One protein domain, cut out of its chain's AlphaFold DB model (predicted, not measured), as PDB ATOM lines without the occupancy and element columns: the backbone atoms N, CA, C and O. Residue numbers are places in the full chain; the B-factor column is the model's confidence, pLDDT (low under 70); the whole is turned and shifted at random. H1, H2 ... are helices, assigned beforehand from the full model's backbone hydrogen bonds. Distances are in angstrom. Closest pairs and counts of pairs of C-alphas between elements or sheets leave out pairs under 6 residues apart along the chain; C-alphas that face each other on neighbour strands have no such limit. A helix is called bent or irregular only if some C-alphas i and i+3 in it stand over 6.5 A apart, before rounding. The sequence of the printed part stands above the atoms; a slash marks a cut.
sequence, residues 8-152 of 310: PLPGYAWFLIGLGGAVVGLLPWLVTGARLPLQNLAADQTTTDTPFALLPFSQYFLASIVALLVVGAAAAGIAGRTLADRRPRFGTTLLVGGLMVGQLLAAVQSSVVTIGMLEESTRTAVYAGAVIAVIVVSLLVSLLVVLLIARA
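What this domain is: This is residues 8 to 152 of the 310 residues of an uncharacterized protein of Microbacterium ketosireducens (UniProt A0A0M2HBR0). Four long helices stand side by side in an up-and-down bundle, each running against the one before it, with H2 and H3 between H1 and H4, which lie at opposite corners of the bundle. A long unnamed stretch, residues 32 to 58, loops out at one end, where Thr 46 makes the tip of the rod. The printed part has 145 residues with four named helices, H1 to H4 in that order, and no named strand; the class is all helix. The whole is compact, with a radius of gyration of the C-alphas of 16.7 A, and spans 56 by 25 by 20 A.

Where its parts are: H1 is residues 11 to 31, 29.5 A long, from C-alpha 11 at (103.023, 134.845, 54.955). It has a kink of 46 degrees near residue 25 and is irregular, with C-alphas 25 and 28 7.5 A apart. H2, residues 59 to 82, measures 35.8 A and is irregular too, with C-alphas 60 and 63 8.0 A apart. H3, residues 91 to 115, is 35.8 A long. H4, residues 122 to 151, is the longest at 43.1 A and ends at C-alpha 151 at (116.676, 139.401, 63.592).

How they stand to each other: H2 and H3 are the hub, touching three helices each. The hairpin H1 and H2 has its closest C-alphas at Gly 25 and Gly 72, 3.5 A, with a shallow tilt of 34 degrees, only just short of steep, opposite ways. H1 touches H3 at Gly 18 and Leu 99, closest C-alphas 4.2 A, the same way at 36 degrees, only just steep. In the hairpin H2 and H3, residues 69 to 80 and 92 to 103 alone touch, closest C-alphas Leu 69 and Gln 103, 6.9 A. H2 touches H4 at Gly 77 and Val 146, closest C-alphas 4.4 A, the same way at a shallow tilt of 18 degrees. H3 and H4 form a hairpin, closest C-alphas Ala 107 and Ile 135, 7.0 A. H1 and H4 are apart. Every O i to N i+4 pair is within hydrogen-bond range in H3 and H4; H1 has 15 of 17 and H2 18 of 20.

The domain as a whole: The two C-alphas farthest apart, of Thr 46 and Asp 85, are 56.5 A apart. The printed part has no cut. The link H1 to H2, 27 residues, is long; the other two are short. Mean pLDDT of the printed part is 94.8, and no printed residue is under 70.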
ATOM      1  N   PRO A   8     107.234 141.343  48.408       91.56
ATOM      2  CA  PRO A   8     107.263 140.620  49.670       91.56
ATOM      3  C   PRO A   8     106.741 139.199  49.457       91.56
ATOM      4  O   PRO A   8     105.778 138.976  48.724       91.56
ATOM      5  N   LEU A   9     107.375 138.227  50.116       93.94
ATOM      6  CA  LEU A   9     106.884 136.854  50.091       93.94
ATOM      7  C   LEU A   9     105.593 136.751  50.915       93.94
ATOM      8  O   LEU A   9     105.486 137.394  51.967       93.94
ATOM      9  N   PRO A  10     104.630 135.919  50.488       96.00
ATOM     10  CA  PRO A  10     103.401 135.721  51.237       96.00
ATOM     11  C   PRO A  10     103.689 135.071  52.598       96.00
ATOM     12  O   PRO A  10     104.672 134.349  52.774       96.00
ATOM     13  N   GLY A  11     102.816 135.309  53.579       95.38
ATOM     14  CA  GLY A  11     103.023 134.845  54.955       95.38
ATOM     15  C   GLY A  11     103.202 133.326  55.081       95.38
ATOM     16  O   GLY A  11     104.083 132.876  55.813       95.38
ATOM     17  N   TYR A  12     102.438 132.537  54.318       97.00
ATOM     18  CA  TYR A  12     102.554 131.075  54.339       97.00
ATOM     19  C   TYR A  12     103.947 130.594  53.907       97.00
ATOM     20  O   TYR A  12     104.433 129.604  54.442       97.00
ATOM     21  N   ALA A  13     104.634 131.310  53.007       97.75
ATOM     22  CA  ALA A  13     105.985 130.944  52.592       97.75
ATOM     23  C   ALA A  13     106.972 131.053  53.763       97.75
ATOM     24  O   ALA A  13     107.814 130.182  53.937       97.75
ATOM     25  N   TRP A  14     106.831 132.070  54.620       98.25
ATOM     26  CA  TRP A  14     107.647 132.202  55.832       98.25
ATOM     27  C   TRP A  14     107.387 131.075  56.833       98.25
ATOM     28  O   TRP A  14     108.340 130.543  57.398       98.25
ATOM     29  N   PHE A  15     106.126 130.674  57.004       98.56
ATOM     30  CA  PHE A  15     105.777 129.504  57.813       98.56
ATOM     31  C   PHE A  15     106.405 128.221  57.256       98.56
ATOM     32  O   PHE A  15     107.050 127.482  57.996       98.56
ATOM     33  N   LEU A  16     106.302 127.993  55.943       98.50
ATOM     34  CA  LEU A  16     106.896 126.830  55.280       98.50
ATOM     35  C   LEU A  16     108.427 126.824  55.341       98.50
ATOM     36  O   LEU A  16     109.009 125.757  55.478       98.50
ATOM     37  N   ILE A  17     109.093 127.982  55.302       98.56
ATOM     38  CA  ILE A  17     110.547 128.069  55.524       98.56
ATOM     39  C   ILE A  17     110.896 127.637  56.953       98.56
ATOM     40  O   ILE A  17     111.866 126.911  57.159       98.56
ATOM     41  N   GLY A  18     110.098 128.056  57.939       98.62
ATOM     42  CA  GLY A  18     110.263 127.643  59.332       98.62
ATOM     43  C   GLY A  18     110.113 126.134  59.501       98.62
ATOM     44  O   GLY A  18     110.998 125.476  60.046       98.62
ATOM     45  N   LEU A  19     109.017 125.588  58.967       98.81
ATOM     46  CA  LEU A  19     108.738 124.153  58.970       98.81
ATOM     47  C   LEU A  19     109.825 123.369  58.222       98.81
ATOM     48  O   LEU A  19     110.300 122.347  58.707       98.81
ATOM     49  N   GLY A  20     110.275 123.888  57.079       98.69
ATOM     50  CA  GLY A  20     111.396 123.350  56.320       98.69
ATOM     51  C   GLY A  20     112.675 123.299  57.151       98.69
ATOM     52  O   GLY A  20     113.367 122.291  57.122       98.69
ATOM     53  N   GLY A  21     112.956 124.318  57.967       98.75
ATOM     54  CA  GLY A  21     114.063 124.283  58.924       98.75
ATOM     55  C   GLY A  21     113.938 123.154  59.950       98.75
ATOM     56  O   GLY A  21     114.922 122.462  60.197       98.75
ATOM     57  N   ALA A  22     112.740 122.899  60.490       98.62
ATOM     58  CA  ALA A  22     112.515 121.746  61.368       98.62
ATOM     59  C   ALA A  22     112.811 120.422  60.642       98.62
ATOM     60  O   ALA A  22     113.528 119.580  61.177       98.62
ATOM     61  N   VAL A  23     112.340 120.273  59.400       98.50
ATOM     62  CA  VAL A  23     112.605 119.089  58.566       98.50
ATOM     63  C   VAL A  23     114.097 118.927  58.273       98.50
ATOM     64  O   VAL A  23     114.620 117.832  58.442       98.50
ATOM     65  N   VAL A  24     114.809 120.000  57.903       98.62
ATOM     66  CA  VAL A  24     116.274 119.972  57.724       98.62
ATOM     67  C   VAL A  24     116.962 119.534  59.015       98.62
ATOM     68  O   VAL A  24     117.861 118.702  58.978       98.62
ATOM     69  N   GLY A  25     116.517 120.040  60.165       98.44
ATOM     70  CA  GLY A  25     117.018 119.618  61.468       98.44
ATOM     71  C   GLY A  25     116.892 118.111  61.696       98.44
ATOM     72  O   GLY A  25     117.859 117.480  62.103       98.44
ATOM     73  N   LEU A  26     115.740 117.528  61.363       98.38
ATOM     74  CA  LEU A  26     115.453 116.099  61.538       98.38
ATOM     75  C   LEU A  26     116.030 115.200  60.435       98.38
ATOM     76  O   LEU A  26     116.086 113.986  60.612       98.38
ATOM     77  N   LEU A  27     116.466 115.770  59.311       98.00
ATOM     78  CA  LEU A  27     116.850 115.033  58.106       98.00
ATOM     79  C   LEU A  27     117.858 113.894  58.352       98.00
ATOM     80  O   LEU A  27     117.593 112.798  57.861       98.00
ATOM     81  N   PRO A  28     118.943 114.066  59.135       97.31
ATOM     82  CA  PRO A  28     119.875 112.976  59.426       97.31
ATOM     83  C   PRO A  28     119.195 111.753  60.034       97.31
ATOM     84  O   PRO A  28     119.514 110.628  59.679       97.31
ATOM     85  N   TRP A  29     118.241 111.986  60.934       97.25
ATOM     86  CA  TRP A  29     117.515 110.936  61.635       97.25
ATOM     87  C   TRP A  29     116.444 110.277  60.761       97.25
ATOM     88  O   TRP A  29     116.229 109.067  60.820       97.25
ATOM     89  N   LEU A  30     115.788 111.068  59.911       96.38
ATOM     90  CA  LEU A  30     114.821 110.556  58.942       96.38
ATOM     91  C   LEU A  30     115.493 109.638  57.911       96.38
ATOM     92  O   LEU A  30     114.930 108.604  57.563       96.38
ATOM     93  N   VAL A  31     116.708 109.976  57.467       95.50
ATOM     94  CA  VAL A  31     117.479 109.159  56.514       95.50
ATOM     95  C   VAL A  31     117.913 107.823  57.126       95.50
ATOM     96  O   VAL A  31     117.928 106.822  56.417       95.50
ATOM     97  N   THR A  32     118.162 107.759  58.438       91.75
ATOM     98  CA  THR A  32     118.415 106.491  59.155       91.75
ATOM     99  C   THR A  32     117.131 105.700  59.456       91.75
ATOM    100  O   THR A  32     117.136 104.782  60.270       91.75
ATOM    101  N   GLY A  33     115.996 106.074  58.856       93.19
ATOM    102  CA  GLY A  33     114.705 105.398  59.012       93.19
ATOM    103  C   GLY A  33     113.879 105.825  60.229       93.19
ATOM    104  O   GLY A  33     112.785 105.290  60.416       93.19
ATOM    105  N   ALA A  34     114.370 106.777  61.036       94.62
ATOM    106  CA  ALA A  34     113.694 107.346  62.206       94.62
ATOM    107  C   ALA A  34     113.051 106.297  63.133       94.62
ATOM    108  O   ALA A  34     111.882 106.382  63.515       94.62
ATOM    109  N   ARG A  35     113.835 105.273  63.478       93.69
ATOM    110  CA  ARG A  35     113.425 104.170  64.349       93.69
ATOM    111  C   ARG A  35     113.870 104.414  65.776       93.69
ATOM    112  O   ARG A  35     115.043 104.676  66.012       93.69
ATOM    113  N   LEU A  36     112.939 104.339  66.724       92.44
ATOM    114  CA  LEU A  36     113.223 104.601  68.129       92.44
ATOM    115  C   LEU A  36     114.399 103.724  68.605       92.44
ATOM    116  O   LEU A  36     114.355 102.510  68.412       92.44
ATOM    117  N   PRO A  37     115.443 104.296  69.233       89.94
ATOM    118  CA  PRO A  37     116.521 103.491  69.790       89.94
ATOM    119  C   PRO A  37     115.989 102.498  70.826       89.94
ATOM    120  O   PRO A  37     115.044 102.818  71.551       89.94
ATOM    121  N   LEU A  38     116.624 101.327  70.941       86.69
ATOM    122  CA  LEU A  38     116.256 100.329  71.947       86.69
ATOM    123  C   LEU A  38     116.257 100.943  73.355       86.69
ATOM    124  O   LEU A  38     117.198 101.634  73.764       86.69
ATOM    125  N   GLN A  39     115.179 100.688  74.093       87.69
ATOM    126  CA  GLN A  39     114.956 101.227  75.428       87.69
ATOM    127  C   GLN A  39     115.298 100.160  76.467       87.69
ATOM    128  O   GLN A  39     114.731  99.076  76.464       87.69
ATOM    129  N   ASN A  40     116.187 100.479  77.410       84.19
ATOM    130  CA  ASN A  40     116.559  99.537  78.481       84.19
ATOM    131  C   ASN A  40     115.439  99.299  79.507       84.19
ATOM    132  O   ASN A  40     115.591  98.455  80.380       84.19
ATOM    133  N   LEU A  41     114.374 100.099  79.438       83.44
ATOM    134  CA  LEU A  41     113.211 100.066  80.324       83.44
ATOM    135  C   LEU A  41     111.933  99.729  79.534       83.44
ATOM    136  O   LEU A  41     110.840 100.114  79.939       83.44
ATOM    137  N   ALA A  42     112.064  99.091  78.365       84.50
ATOM    138  CA  ALA A  42     110.910  98.606  77.615       84.50
ATOM    139  C   ALA A  42     110.151  97.555  78.439       84.50
ATOM    140  O   ALA A  42     110.778  96.688  79.052       84.50
ATOM    141  N   ALA A  43     108.818  97.630  78.427       85.50
ATOM    142  CA  ALA A  43     107.948  96.670  79.106       85.50
ATOM    143  C   ALA A  43     108.106  95.251  78.535       85.50
ATOM    144  O   ALA A  43     108.079  94.272  79.274       85.50
ATOM    145  N   ASP A  44     108.320  95.153  77.221       85.06
ATOM    146  CA  ASP A  44     108.691  93.919  76.535       85.06
ATOM    147  C   ASP A  44     110.130  94.024  76.010       85.06
ATOM    148  O   ASP A  44     110.415  94.788  75.089       85.06
ATOM    149  N   GLN A  45     111.040  93.248  76.605       82.50
ATOM    150  CA  GLN A  45     112.444  93.174  76.182       82.50
ATOM    151  C   GLN A  45     112.717  92.063  75.158       82.50
ATOM    152  O   GLN A  45     113.851  91.923  74.701       82.50
ATOM    153  N   THR A  46     111.714  91.254  74.809       82.75
ATOM    154  CA  THR A  46     111.869  90.140  73.859       82.75
ATOM    155  C   THR A  46     111.687  90.573  72.407       82.75
ATOM    156  O   THR A  46     112.217  89.934  71.498       82.75
ATOM    157  N   THR A  47     110.993  91.688  72.188       81.25
ATOM    158  CA  THR A  47     110.728  92.245  70.864       81.25
ATOM    159  C   THR A  47     111.887  93.120  70.376       81.25
ATOM    160  O   THR A  47     112.326  94.047  71.055       81.25
ATOM    161  N   THR A  48     112.360  92.866  69.152       79.69
ATOM    162  CA  THR A  48     113.358  93.706  68.461       79.69
ATOM    163  C   THR A  48     112.736  94.782  67.567       79.69
ATOM    164  O   THR A  48     113.461  95.582  66.975       79.69
ATOM    165  N   ASP A  49     111.406  94.814  67.451       84.38
ATOM    166  CA  ASP A  49     110.696  95.812  66.656       84.38
ATOM    167  C   ASP A  49     110.763  97.190  67.314       84.38
ATOM    168  O   ASP A  49     110.213  97.449  68.384       84.38
ATOM    169  N   THR A  50     111.420  98.117  66.625       88.69
ATOM    170  CA  THR A  50     111.499  99.521  67.030       88.69
ATOM    171  C   THR A  50     110.483 100.356  66.242       88.69
ATOM    172  O   THR A  50     110.557 100.401  65.001       88.69
ATOM    173  N   PRO A  51     109.535 101.050  66.895       94.31
ATOM    174  CA  PRO A  51     108.561 101.871  66.189       94.31
ATOM    175  C   PRO A  51     109.200 103.129  65.602       94.31
ATOM    176  O   PRO A  51     110.327 103.511  65.917       94.31
ATOM    177  N   PHE A  52     108.451 103.786  64.723       96.88
ATOM    178  CA  PHE A  52     108.849 105.065  64.154       96.88
ATOM    179  C   PHE A  52     108.724 106.195  65.190       96.88
ATOM    180  O   PHE A  52     107.668 106.381  65.799       96.88
ATOM    181  N   ALA A  53     109.782 106.985  65.351       97.25
ATOM    182  CA  ALA A  53     109.825 108.159  66.215       97.25
ATOM    183  C   ALA A  53     110.621 109.282  65.540       97.25
ATOM    184  O   ALA A  53     111.739 109.068  65.080       97.25
ATOM    185  N   LEU A  54     110.064 110.491  65.491       97.62
ATOM    186  CA  LEU A  54     110.656 111.643  64.799       97.62
ATOM    187  C   LEU A  54     111.917 112.194  65.479       97.62
ATOM    188  O   LEU A  54     112.695 112.898  64.842       97.62
ATOM    189  N   LEU A  55     112.132 111.876  66.751       97.69
ATOM    190  CA  LEU A  55     113.346 112.145  67.505       97.69
ATOM    191  C   LEU A  55     113.872 110.841  68.110       97.69
ATOM    192  O   LEU A  55     113.083 109.997  68.543       97.69
ATOM    193  N   PRO A  56     115.202 110.701  68.224       96.19
ATOM    194  CA  PRO A  56     115.814 109.568  68.895       96.19
ATOM    195  C   PRO A  56     115.678 109.723  70.417       96.19
ATOM    196  O   PRO A  56     116.627 110.098  71.102       96.19
ATOM    197  N   PHE A  57     114.478 109.489  70.950       94.69
ATOM    198  CA  PHE A  57     114.176 109.650  72.371       94.69
ATOM    199  C   PHE A  57     114.935 108.596  73.190       94.69
ATOM    200  O   PHE A  57     114.518 107.447  73.326       94.69
ATOM    201  N   SER A  58     116.116 108.973  73.681       91.19
ATOM    202  CA  SER A  58     116.983 108.115  74.482       91.19
ATOM    203  C   SER A  58     118.027 108.931  75.241       91.19
ATOM    204  O   SER A  58     118.574 109.897  74.704       91.19
ATOM    205  N   GLN A  59     118.388 108.499  76.454       88.00
ATOM    206  CA  GLN A  59     119.495 109.094  77.226       88.00
ATOM    207  C   GLN A  59     120.852 109.034  76.500       88.00
ATOM    208  O   GLN A  59     121.739 109.836  76.770       88.00
ATOM    209  N   TYR A  60     121.020 108.115  75.544       88.81
ATOM    210  CA  TYR A  60     122.248 108.006  74.747       88.81
ATOM    211  C   TYR A  60     122.299 108.985  73.572       88.81
ATOM    212  O   TYR A  60     123.324 109.118  72.912       88.81
ATOM    213  N   PHE A  61     121.190 109.674  73.304       93.00
ATOM    214  CA  PHE A  61     121.023 110.552  72.152       93.00
ATOM    215  C   PHE A  61     120.745 112.001  72.557       93.00
ATOM    216  O   PHE A  61     120.372 112.804  71.708       93.00
ATOM    217  N   LEU A  62     120.967 112.381  73.822       93.88
ATOM    218  CA  LEU A  62     120.706 113.742  74.310       93.88
ATOM    219  C   LEU A  62     121.412 114.810  73.460       93.88
ATOM    220  O   LEU A  62     120.777 115.754  72.997       93.88
ATOM    221  N   ALA A  63     122.705 114.625  73.174       94.44
ATOM    222  CA  ALA A  63     123.459 115.535  72.311       94.44
ATOM    223  C   ALA A  63     122.929 115.544  70.863       94.44
ATOM    224  O   ALA A  63     122.880 116.598  70.228       94.44
ATOM    225  N   SER A  64     122.479 114.393  70.349       95.75
ATOM    226  CA  SER A  64     121.855 114.296  69.024       95.75
ATOM    227  C   SER A  64     120.524 115.045  68.967       95.75
ATOM    228  O   SER A  64     120.304 115.780  68.015       95.75
ATOM    229  N   ILE A  65     119.666 114.931  69.986       97.50
ATOM    230  CA  ILE A  65     118.401 115.679  70.079       97.50
ATOM    231  C   ILE A  65     118.675 117.184  70.001       97.50
ATOM    232  O   ILE A  65     118.063 117.882  69.191       97.50
ATOM    233  N   VAL A  66     119.637 117.674  70.791       98.06
ATOM    234  CA  VAL A  66     120.036 119.088  70.771       98.06
ATOM    235  C   VAL A  66     120.501 119.486  69.368       98.06
ATOM    236  O   VAL A  66     120.044 120.494  68.831       98.06
ATOM    237  N   ALA A  67     121.363 118.681  68.741       98.06
ATOM    238  CA  ALA A  67     121.876 118.945  67.401       98.06
ATOM    239  C   ALA A  67     120.769 119.013  66.335       98.06
ATOM    240  O   ALA A  67     120.737 119.966  65.556       98.06
ATOM    241  N   LEU A  68     119.838 118.054  66.324       98.56
ATOM    242  CA  LEU A  68     118.723 118.006  65.371       98.56
ATOM    243  C   LEU A  68     117.841 119.261  65.475       98.56
ATOM    244  O   LEU A  68     117.503 119.876  64.463       98.56
ATOM    245  N   LEU A  69     117.518 119.698  66.694       98.69
ATOM    246  CA  LEU A  69     116.661 120.866  66.905       98.69
ATOM    247  C   LEU A  69     117.393 122.186  66.617       98.69
ATOM    248  O   LEU A  69     116.873 123.058  65.916       98.69
ATOM    249  N   VAL A  70     118.620 122.344  67.111       98.62
ATOM    250  CA  VAL A  70     119.371 123.602  67.000       98.62
ATOM    251  C   VAL A  70     119.877 123.853  65.576       98.62
ATOM    252  O   VAL A  70     119.846 124.997  65.117       98.62
ATOM    253  N   VAL A  71     120.305 122.822  64.839       98.62
ATOM    254  CA  VAL A  71     120.724 122.984  63.433       98.62
ATOM    255  C   VAL A  71     119.529 123.322  62.539       98.62
ATOM    256  O   VAL A  71     119.642 124.201  61.682       98.62
ATOM    257  N   GLY A  72     118.361 122.717  62.781       98.44
ATOM    258  CA  GLY A  72     117.134 123.082  62.069       98.44
ATOM    259  C   GLY A  72     116.732 124.547  62.281       98.44
ATOM    260  O   GLY A  72     116.381 125.258  61.334       98.44
ATOM    261  N   ALA A  73     116.878 125.043  63.514       98.81
ATOM    262  CA  ALA A  73     116.672 126.452  63.843       98.81
ATOM    263  C   ALA A  73     117.653 127.380  63.121       98.81
ATOM    264  O   ALA A  73     117.265 128.445  62.632       98.81
ATOM    265  N   ALA A  74     118.917 126.961  63.023       98.75
ATOM    266  CA  ALA A  74     119.947 127.690  62.300       98.75
ATOM    267  C   ALA A  74     119.609 127.809  60.814       98.75
ATOM    268  O   ALA A  74     119.671 128.906  60.263       98.75
ATOM    269  N   ALA A  75     119.181 126.711  60.185       98.69
ATOM    270  CA  ALA A  75     118.767 126.693  58.785       98.69
ATOM    271  C   ALA A  75     117.591 127.653  58.523       98.69
ATOM    272  O   ALA A  75     117.679 128.508  57.636       98.69
ATOM    273  N   ALA A  76     116.533 127.589  59.346       98.75
ATOM    274  CA  ALA A  76     115.409 128.528  59.274       98.75
ATOM    275  C   ALA A  76     115.857 129.982  59.494       98.75
ATOM    276  O   ALA A  76     115.434 130.887  58.774       98.75
ATOM    277  N   GLY A  77     116.736 130.220  60.470       98.62
ATOM    278  CA  GLY A  77     117.265 131.541  60.789       98.62
ATOM    279  C   GLY A  77     118.085 132.135  59.646       98.62
ATOM    280  O   GLY A  77     117.896 133.303  59.300       98.62
ATOM    281  N   ILE A  78     118.958 131.332  59.027       98.62
ATOM    282  CA  ILE A  78     119.774 131.723  57.871       98.62
ATOM    283  C   ILE A  78     118.860 132.088  56.703       98.62
ATOM    284  O   ILE A  78     118.983 133.195  56.180       98.62
ATOM    285  N   ALA A  79     117.903 131.224  56.349       98.38
ATOM    286  CA  ALA A  79     116.924 131.506  55.297       98.38
ATOM    287  C   ALA A  79     116.109 132.774  55.604       98.38
ATOM    288  O   ALA A  79     115.897 133.633  54.747       98.38
ATOM    289  N   GLY A  80     115.708 132.948  56.863       97.94
ATOM    290  CA  GLY A  80     114.993 134.136  57.297       97.94
ATOM    291  C   GLY A  80     115.831 135.412  57.201       97.94
ATOM    292  O   GLY A  80     115.283 136.472  56.888       97.94
ATOM    293  N   ARG A  81     117.142 135.337  57.463       97.69
ATOM    294  CA  ARG A  81     118.079 136.465  57.354       97.69
ATOM    295  C   ARG A  81     118.390 136.811  55.898       97.69
ATOM    296  O   ARG A  81     118.445 137.992  55.573       97.69
ATOM    297  N   THR A  82     118.574 135.818  55.029       97.38
ATOM    298  CA  THR A  82     118.853 136.037  53.598       97.38
ATOM    299  C   THR A  82     117.650 136.616  52.859       97.38
ATOM    300  O   THR A  82     117.821 137.421  51.949       97.38
ATOM    301  N   LEU A  83     116.435 136.264  53.283       96.44
ATOM    302  CA  LEU A  83     115.182 136.765  52.717       96.44
ATOM    303  C   LEU A  83     114.622 137.987  53.463       96.44
ATOM    304  O   LEU A  83     113.454 138.331  53.280       96.44
ATOM    305  N   ALA A  84     115.420 138.651  54.308       94.75
ATOM    306  CA  ALA A  84     114.953 139.755  55.149       94.75
ATOM    307  C   ALA A  84     114.310 140.904  54.350       94.75
ATOM    308  O   ALA A  84     113.301 141.444  54.800       94.75
ATOM    309  N   ASP A  85     114.812 141.203  53.148       94.88
ATOM    310  CA  ASP A  85     114.266 142.251  52.268       94.88
ATOM    311  C   ASP A  85     112.841 141.947  51.772       94.88
ATOM    312  O   ASP A  85     112.119 142.849  51.362       94.88
ATOM    313  N   ARG A  86     112.418 140.673  51.798       94.88
ATOM    314  CA  ARG A  86     111.088 140.216  51.352       94.88
ATOM    315  C   ARG A  86     110.151 139.895  52.520       94.88
ATOM    316  O   ARG A  86     109.183 139.147  52.353       94.88
ATOM    317  N   ARG A  87     110.464 140.380  53.726       94.69
ATOM    318  CA  ARG A  87     109.772 140.007  54.965       94.69
ATOM    319  C   ARG A  87     108.505 140.848  55.187       94.69
ATOM    320  O   ARG A  87     108.619 142.057  55.373       94.69
ATOM    321  N   PRO A  88     107.307 140.237  55.264       94.12
ATOM    322  CA  PRO A  88     106.091 140.940  55.659       94.12
ATOM    323  C   PRO A  88     106.092 141.233  57.169       94.12
ATOM    324  O   PRO A  88     106.886 140.664  57.925       94.12
ATOM    325  N   ARG A  89     105.150 142.062  57.643       91.62
ATOM    326  CA  ARG A  89     105.032 142.487  59.057       91.62
ATOM    327  C   ARG A  89     105.123 141.325  60.061       91.62
ATOM    328  O   ARG A  89     105.848 141.426  61.047       91.62
ATOM    329  N   PHE A  90     104.455 140.205  59.774       95.50
ATOM    330  CA  PHE A  90     104.431 139.003  60.622       95.50
ATOM    331  C   PHE A  90     105.388 137.887  60.166       95.50
ATOM    332  O   PHE A  90     105.342 136.782  60.698       95.50
ATOM    333  N   GLY A  91     106.285 138.149  59.207       96.75
ATOM    334  CA  GLY A  91     107.116 137.111  58.585       96.75
ATOM    335  C   GLY A  91     108.005 136.348  59.570       96.75
ATOM    336  O   GLY A  91     108.156 135.140  59.457       96.75
ATOM    337  N   THR A  92     108.551 137.015  60.592       97.06
ATOM    338  CA  THR A  92     109.360 136.320  61.614       97.06
ATOM    339  C   THR A  92     108.517 135.501  62.575       97.06
ATOM    340  O   THR A  92     108.935 134.412  62.939       97.06
ATOM    341  N   THR A  93     107.336 135.982  62.959       98.12
ATOM    342  CA  THR A  93     106.421 135.198  63.793       98.12
ATOM    343  C   THR A  93     105.985 133.936  63.061       98.12
ATOM    344  O   THR A  93     105.990 132.865  63.652       98.12
ATOM    345  N   LEU A  94     105.692 134.034  61.761       98.44
ATOM    346  CA  LEU A  94     105.344 132.881  60.928       98.44
ATOM    347  C   LEU A  94     106.526 131.917  60.756       98.44
ATOM    348  O   LEU A  94     106.334 130.715  60.900       98.44
ATOM    349  N   LEU A  95     107.744 132.428  60.542       98.75
ATOM    350  CA  LEU A  95     108.975 131.625  60.506       98.75
ATOM    351  C   LEU A  95     109.184 130.825  61.795       98.75
ATOM    352  O   LEU A  95     109.407 129.619  61.754       98.75
ATOM    353  N   VAL A  96     109.103 131.501  62.940       98.69
ATOM    354  CA  VAL A  96     109.243 130.864  64.253       98.69
ATOM    355  C   VAL A  96     108.102 129.878  64.484       98.69
ATOM    356  O   VAL A  96     108.353 128.763  64.921       98.69
ATOM    357  N   GLY A  97     106.870 130.253  64.136       98.62
ATOM    358  CA  GLY A  97     105.696 129.395  64.252       98.62
ATOM    359  C   GLY A  97     105.855 128.089  63.477       98.62
ATOM    360  O   GLY A  97     105.666 127.025  64.053       98.62
ATOM    361  N   GLY A  98     106.276 128.148  62.211       98.69
ATOM    362  CA  GLY A  98     106.505 126.951  61.397       98.69
ATOM    363  C   GLY A  98     107.588 126.037  61.968       98.69
ATOM    364  O   GLY A  98     107.391 124.825  62.051       98.69
ATOM    365  N   LEU A  99     108.702 126.619  62.426       98.81
ATOM    366  CA  LEU A  99     109.787 125.872  63.067       98.81
ATOM    367  C   LEU A  99     109.311 125.189  64.357       98.81
ATOM    368  O   LEU A  99     109.511 123.988  64.527       98.81
ATOM    369  N   MET A 100     108.673 125.948  65.252       98.75
ATOM    370  CA  MET A 100     108.212 125.446  66.547       98.75
ATOM    371  C   MET A 100     107.131 124.384  66.384       98.75
ATOM    372  O   MET A 100     107.189 123.377  67.075       98.75
ATOM    373  N   VAL A 101     106.196 124.544  65.442       98.75
ATOM    374  CA  VAL A 101     105.196 123.508  65.135       98.75
ATOM    375  C   VAL A 101     105.880 122.206  64.719       98.75
ATOM    376  O   VAL A 101     105.592 121.166  65.303       98.75
ATOM    377  N   GLY A 102     106.827 122.247  63.775       98.69
ATOM    378  CA  GLY A 102     107.540 121.042  63.335       98.69
ATOM    379  C   GLY A 102     108.318 120.356  64.463       98.69
ATOM    380  O   GLY A 102     108.247 119.138  64.621       98.69
ATOM    381  N   GLN A 103     109.023 121.133  65.288       98.69
ATOM    382  CA  GLN A 103     109.808 120.595  66.401       98.69
ATOM    383  C   GLN A 103     108.940 120.063  67.549       98.69
ATOM    384  O   GLN A 103     109.247 119.008  68.102       98.69
ATOM    385  N   LEU A 104     107.844 120.749  67.888       98.62
ATOM    386  CA  LEU A 104     106.895 120.299  68.908       98.62
ATOM    387  C   LEU A 104     106.176 119.021  68.476       98.62
ATOM    388  O   LEU A 104     106.041 118.111  69.286       98.62
ATOM    389  N   LEU A 105     105.774 118.913  67.206       98.62
ATOM    390  CA  LEU A 105     105.196 117.677  66.669       98.62
ATOM    391  C   LEU A 105     106.172 116.504  66.808       98.62
ATOM    392  O   LEU A 105     105.781 115.442  67.288       98.62
ATOM    393  N   ALA A 106     107.445 116.707  66.461       98.44
ATOM    394  CA  ALA A 106     108.474 115.681  66.608       98.44
ATOM    395  C   ALA A 106     108.710 115.283  68.075       98.44
ATOM    396  O   ALA A 106     108.794 114.093  68.389       98.44
ATOM    397  N   ALA A 107     108.763 116.268  68.975       98.38
ATOM    398  CA  ALA A 107     108.901 116.062  70.414       98.38
ATOM    399  C   ALA A 107     107.729 115.275  71.008       98.38
ATOM    400  O   ALA A 107     107.947 114.264  71.677       98.38
ATOM    401  N   VAL A 108     106.495 115.706  70.740       98.31
ATOM    402  CA  VAL A 108     105.279 115.073  71.263       98.31
ATOM    403  C   VAL A 108     105.129 113.662  70.710       98.31
ATOM    404  O   VAL A 108     104.964 112.731  71.493       98.31
ATOM    405  N   GLN A 109     105.254 113.476  69.392       98.19
ATOM    406  CA  GLN A 109     105.110 112.158  68.770       98.19
ATOM    407  C   GLN A 109     106.119 111.156  69.338       98.19
ATOM    408  O   GLN A 109     105.734 110.058  69.734       98.19
ATOM    409  N   SER A 110     107.388 111.548  69.450       97.94
ATOM    410  CA  SER A 110     108.434 110.656  69.966       97.94
ATOM    411  C   SER A 110     108.247 110.352  71.448       97.94
ATOM    412  O   SER A 110     108.483 109.224  71.872       97.94
ATOM    413  N   SER A 111     107.791 111.333  72.232       96.19
ATOM    414  CA  SER A 111     107.518 111.145  73.663       96.19
ATOM    415  C   SER A 111     106.356 110.178  73.882       96.19
ATOM    416  O   SER A 111     106.490 109.249  74.668       96.19
ATOM    417  N   VAL A 112     105.248 110.352  73.152       96.62
ATOM    418  CA  VAL A 112     104.073 109.467  73.235       96.62
ATOM    419  C   VAL A 112     104.438 108.039  72.839       96.62
ATOM    420  O   VAL A 112     104.134 107.112  73.585       96.62
ATOM    421  N   VAL A 113     105.133 107.861  71.707       95.50
ATOM    422  CA  VAL A 113     105.573 106.532  71.253       95.50
ATOM    423  C   VAL A 113     106.503 105.879  72.268       95.50
ATOM    424  O   VAL A 113     106.330 104.707  72.573       95.50
ATOM    425  N   THR A 114     107.462 106.627  72.817       93.69
ATOM    426  CA  THR A 114     108.422 106.058  73.769       93.69
ATOM    427  C   THR A 114     107.738 105.686  75.074       93.69
ATOM    428  O   THR A 114     107.853 104.547  75.497       93.69
ATOM    429  N   ILE A 115     106.991 106.606  75.694       93.00
ATOM    430  CA  ILE A 115     106.336 106.366  76.988       93.00
ATOM    431  C   ILE A 115     105.372 105.179  76.905       93.00
ATOM    432  O   ILE A 115     105.350 104.372  77.825       93.00
ATOM    433  N   GLY A 116     104.644 105.026  75.793       91.69
ATOM    434  CA  GLY A 116     103.741 103.890  75.590       91.69
ATOM    435  C   GLY A 116     104.424 102.518  75.512       91.69
ATOM    436  O   GLY A 116     103.736 101.509  75.611       91.69
ATOM    437  N   MET A 117     105.749 102.458  75.339       90.00
ATOM    438  CA  MET A 117     106.519 101.206  75.318       90.00
ATOM    439  C   MET A 117     107.227 100.887  76.637       90.00
ATOM    440  O   MET A 117     107.743  99.779  76.799       90.00
ATOM    441  N   LEU A 118     107.360 101.863  77.534       90.38
ATOM    442  CA  LEU A 118     108.150 101.694  78.749       90.38
ATOM    443  C   LEU A 118     107.329 100.990  79.831       90.38
ATOM    444  O   LEU A 118     106.110 101.124  79.888       90.38
ATOM    445  N   GLU A 119     108.008 100.252  80.705       91.06
ATOM    446  CA  GLU A 119     107.376  99.683  81.895       91.06
ATOM    447  C   GLU A 119     106.815 100.792  82.800       91.06
ATOM    448  O   GLU A 119     107.427 101.857  82.961       91.06
ATOM    449  N   GLU A 120     105.677 100.537  83.442       89.62
ATOM    450  CA  GLU A 120     105.121 101.449  84.439       89.62
ATOM    451  C   GLU A 120     105.942 101.376  85.733       89.62
ATOM    452  O   GLU A 120     105.712 100.547  86.612       89.62
ATOM    453  N   SER A 121     106.937 102.255  85.851       88.38
ATOM    454  CA  SER A 121     107.772 102.369  87.046       88.38
ATOM    455  C   SER A 121     108.173 103.819  87.328       88.38
ATOM    456  O   SER A 121     108.260 104.665  86.433       88.38
ATOM    457  N   THR A 122     108.474 104.140  88.591       84.75
ATOM    458  CA  THR A 122     108.994 105.469  88.968       84.75
ATOM    459  C   THR A 122     110.298 105.790  88.233       84.75
ATOM    460  O   THR A 122     110.547 106.937  87.865       84.75
ATOM    461  N   ARG A 123     111.117 104.768  87.961       82.88
ATOM    462  CA  ARG A 123     112.365 104.897  87.205       82.88
ATOM    463  C   ARG A 123     112.107 105.348  85.767       82.88
ATOM    464  O   ARG A 123     112.795 106.250  85.291       82.88
ATOM    465  N   THR A 124     111.100 104.771  85.112       86.50
ATOM    466  CA  THR A 124     110.634 105.188  83.784       86.50
ATOM    467  C   THR A 124     110.203 106.652  83.773       86.50
ATOM    468  O   THR A 124     110.602 107.399  82.879       86.50
ATOM    469  N   ALA A 125     109.444 107.091  84.781       86.56
ATOM    470  CA  ALA A 125     108.987 108.477  84.870       86.56
ATOM    471  C   ALA A 125     110.155 109.470  85.001       86.56
ATOM    472  O   ALA A 125     110.187 110.482  84.300       86.56
ATOM    473  N   VAL A 126     111.148 109.161  85.844       85.31
ATOM    474  CA  VAL A 126     112.362 109.986  85.997       85.31
ATOM    475  C   VAL A 126     113.166 110.026  84.696       85.31
ATOM    476  O   VAL A 126     113.577 111.101  84.257       85.31
ATOM    477  N   TYR A 127     113.345 108.874  84.046       86.69
ATOM    478  CA  TYR A 127     114.028 108.765  82.759       86.69
ATOM    479  C   TYR A 127     113.349 109.610  81.670       86.69
ATOM    480  O   TYR A 127     113.994 110.454  81.044       86.69
ATOM    481  N   ALA A 128     112.043 109.420  81.467       90.25
ATOM    482  CA  ALA A 128     111.284 110.157  80.465       90.25
ATOM    483  C   ALA A 128     111.285 111.660  80.773       90.25
ATOM    484  O   ALA A 128     111.519 112.468  79.874       90.25
ATOM    485  N   GLY A 129     111.110 112.034  82.045       90.00
ATOM    486  CA  GLY A 129     111.175 113.420  82.503       90.00
ATOM    487  C   GLY A 129     112.514 114.091  82.189       90.00
ATOM    488  O   GLY A 129     112.528 115.214  81.688       90.00
ATOM    489  N   ALA A 130     113.637 113.398  82.399       88.69
ATOM    490  CA  ALA A 130     114.967 113.925  82.093       88.69
ATOM    491  C   ALA A 130     115.176 114.158  80.585       88.69
ATOM    492  O   ALA A 130     115.653 115.220  80.180       88.69
ATOM    493  N   VAL A 131     114.775 113.203  79.737       92.56
ATOM    494  CA  VAL A 131     114.880 113.357  78.274       92.56
ATOM    495  C   VAL A 131     113.956 114.476  77.775       92.56
ATOM    496  O   VAL A 131     114.377 115.306  76.967       92.56
ATOM    497  N   ILE A 132     112.728 114.570  78.301       95.56
ATOM    498  CA  ILE A 132     111.788 115.658  77.988       95.56
ATOM    499  C   ILE A 132     112.361 117.012  78.411       95.56
ATOM    500  O   ILE A 132     112.275 117.966  77.640       95.56
ATOM    501  N   ALA A 133     112.996 117.112  79.581       93.50
ATOM    502  CA  ALA A 133     113.639 118.347  80.021       93.50
ATOM    503  C   ALA A 133     114.732 118.797  79.034       93.50
ATOM    504  O   ALA A 133     114.777 119.971  78.662       93.50
ATOM    505  N   VAL A 134     115.554 117.867  78.529       94.94
ATOM    506  CA  VAL A 134     116.550 118.166  77.484       94.94
ATOM    507  C   VAL A 134     115.884 118.636  76.192       94.94
ATOM    508  O   VAL A 134     116.349 119.606  75.589       94.94
ATOM    509  N   ILE A 135     114.782 118.008  75.772       97.62
ATOM    510  CA  ILE A 135     114.006 118.450  74.604       97.62
ATOM    511  C   ILE A 135     113.484 119.876  74.815       97.62
ATOM    512  O   ILE A 135     113.681 120.725  73.950       97.62
ATOM    513  N   VAL A 136     112.881 120.178  75.968       98.25
ATOM    514  CA  VAL A 136     112.348 121.512  76.290       98.25
ATOM    515  C   VAL A 136     113.451 122.568  76.257       98.25
ATOM    516  O   VAL A 136     113.301 123.586  75.582       98.25
ATOM    517  N   VAL A 137     114.588 122.318  76.911       97.62
ATOM    518  CA  VAL A 137     115.744 123.228  76.862       97.62
ATOM    519  C   VAL A 137     116.230 123.408  75.420       97.62
ATOM    520  O   VAL A 137     116.491 124.531  74.993       97.62
ATOM    521  N   SER A 138     116.279 122.334  74.631       98.25
ATOM    522  CA  SER A 138     116.673 122.392  73.218       98.25
ATOM    523  C   SER A 138     115.705 123.218  72.367       98.25
ATOM    524  O   SER A 138     116.153 123.945  71.481       98.25
ATOM    525  N   LEU A 139     114.398 123.162  72.640       98.62
ATOM    526  CA  LEU A 139     113.387 123.999  71.984       98.62
ATOM    527  C   LEU A 139     113.577 125.483  72.335       98.62
ATOM    528  O   LEU A 139     113.492 126.335  71.452       98.62
ATOM    529  N   LEU A 140     113.903 125.802  73.592       98.62
ATOM    530  CA  LEU A 140     114.218 127.175  74.009       98.62
ATOM    531  C   LEU A 140     115.494 127.696  73.331       98.62
ATOM    532  O   LEU A 140     115.519 128.825  72.842       98.62
ATOM    533  N   VAL A 141     116.539 126.866  73.244       98.50
ATOM    534  CA  VAL A 141     117.777 127.212  72.527       98.50
ATOM    535  C   VAL A 141     117.514 127.364  71.027       98.50
ATOM    536  O   VAL A 141     117.997 128.315  70.420       98.50
ATOM    537  N   SER A 142     116.709 126.485  70.429       98.69
ATOM    538  CA  SER A 142     116.253 126.577  69.037       98.69
ATOM    539  C   SER A 142     115.537 127.909  68.773       98.69
ATOM    540  O   SER A 142     115.907 128.639  67.849       98.69
ATOM    541  N   LEU A 143     114.591 128.291  69.639       98.75
ATOM    542  CA  LEU A 143     113.898 129.578  69.577       98.75
ATOM    543  C   LEU A 143     114.876 130.760  69.656       98.75
ATOM    544  O   LEU A 143     114.805 131.687  68.845       98.75
ATOM    545  N   LEU A 144     115.821 130.722  70.598       98.62
ATOM    546  CA  LEU A 144     116.854 131.746  70.728       98.62
ATOM    547  C   LEU A 144     117.704 131.847  69.453       98.62
ATOM    548  O   LEU A 144     117.907 132.943  68.928       98.62
ATOM    549  N   VAL A 145     118.165 130.713  68.923       98.81
ATOM    550  CA  VAL A 145     119.021 130.634  67.732       98.81
ATOM    551  C   VAL A 145     118.317 131.198  66.502       98.81
ATOM    552  O   VAL A 145     118.882 132.063  65.828       98.81
ATOM    553  N   VAL A 146     117.075 130.786  66.222       98.75
ATOM    554  CA  VAL A 146     116.343 131.296  65.052       98.75
ATOM    555  C   VAL A 146     116.112 132.805  65.160       98.75
ATOM    556  O   VAL A 146     116.290 133.523  64.175       98.75
ATOM    557  N   LEU A 147     115.784 133.316  66.353       98.56
ATOM    558  CA  LEU A 147     115.567 134.745  66.576       98.56
ATOM    559  C   LEU A 147     116.864 135.543  66.410       98.56
ATOM    560  O   LEU A 147     116.880 136.551  65.696       98.56
ATOM    561  N   LEU A 148     117.966 135.083  67.006       98.44
ATOM    562  CA  LEU A 148     119.260 135.748  66.896       98.44
ATOM    563  C   LEU A 148     119.757 135.783  65.448       98.44
ATOM    564  O   LEU A 148     120.161 136.840  64.961       98.44
ATOM    565  N   ILE A 149     119.665 134.675  64.712       98.62
ATOM    566  CA  ILE A 149     120.113 134.646  63.317       98.62
ATOM    567  C   ILE A 149     119.181 135.481  62.431       98.62
ATOM    568  O   ILE A 149     119.664 136.288  61.632       98.62
ATOM    569  N   ALA A 150     117.858 135.364  62.579       97.56
ATOM    570  CA  ALA A 150     116.911 136.031  61.683       97.56
ATOM    571  C   ALA A 150     116.745 137.540  61.947       97.56
ATOM    572  O   ALA A 150     116.334 138.270  61.034       97.56
ATOM    573  N   ARG A 151     116.988 138.019  63.177       96.94
ATOM    574  CA  ARG A 151     116.676 139.401  63.592       96.94
ATOM    575  C   ARG A 151     117.833 140.168  64.211       96.94
ATOM    576  O   ARG A 151     117.865 141.384  64.038       96.94
ATOM    577  N   ALA A 152     118.747 139.522  64.931       96.56
ATOM    578  CA  ALA A 152     119.755 140.275  65.665       96.56
ATOM    579  C   ALA A 152     120.767 140.955  64.722       96.56
ATOM    580  O   ALA A 152     121.011 140.491  63.593       96.56
TER     581      ALA A 152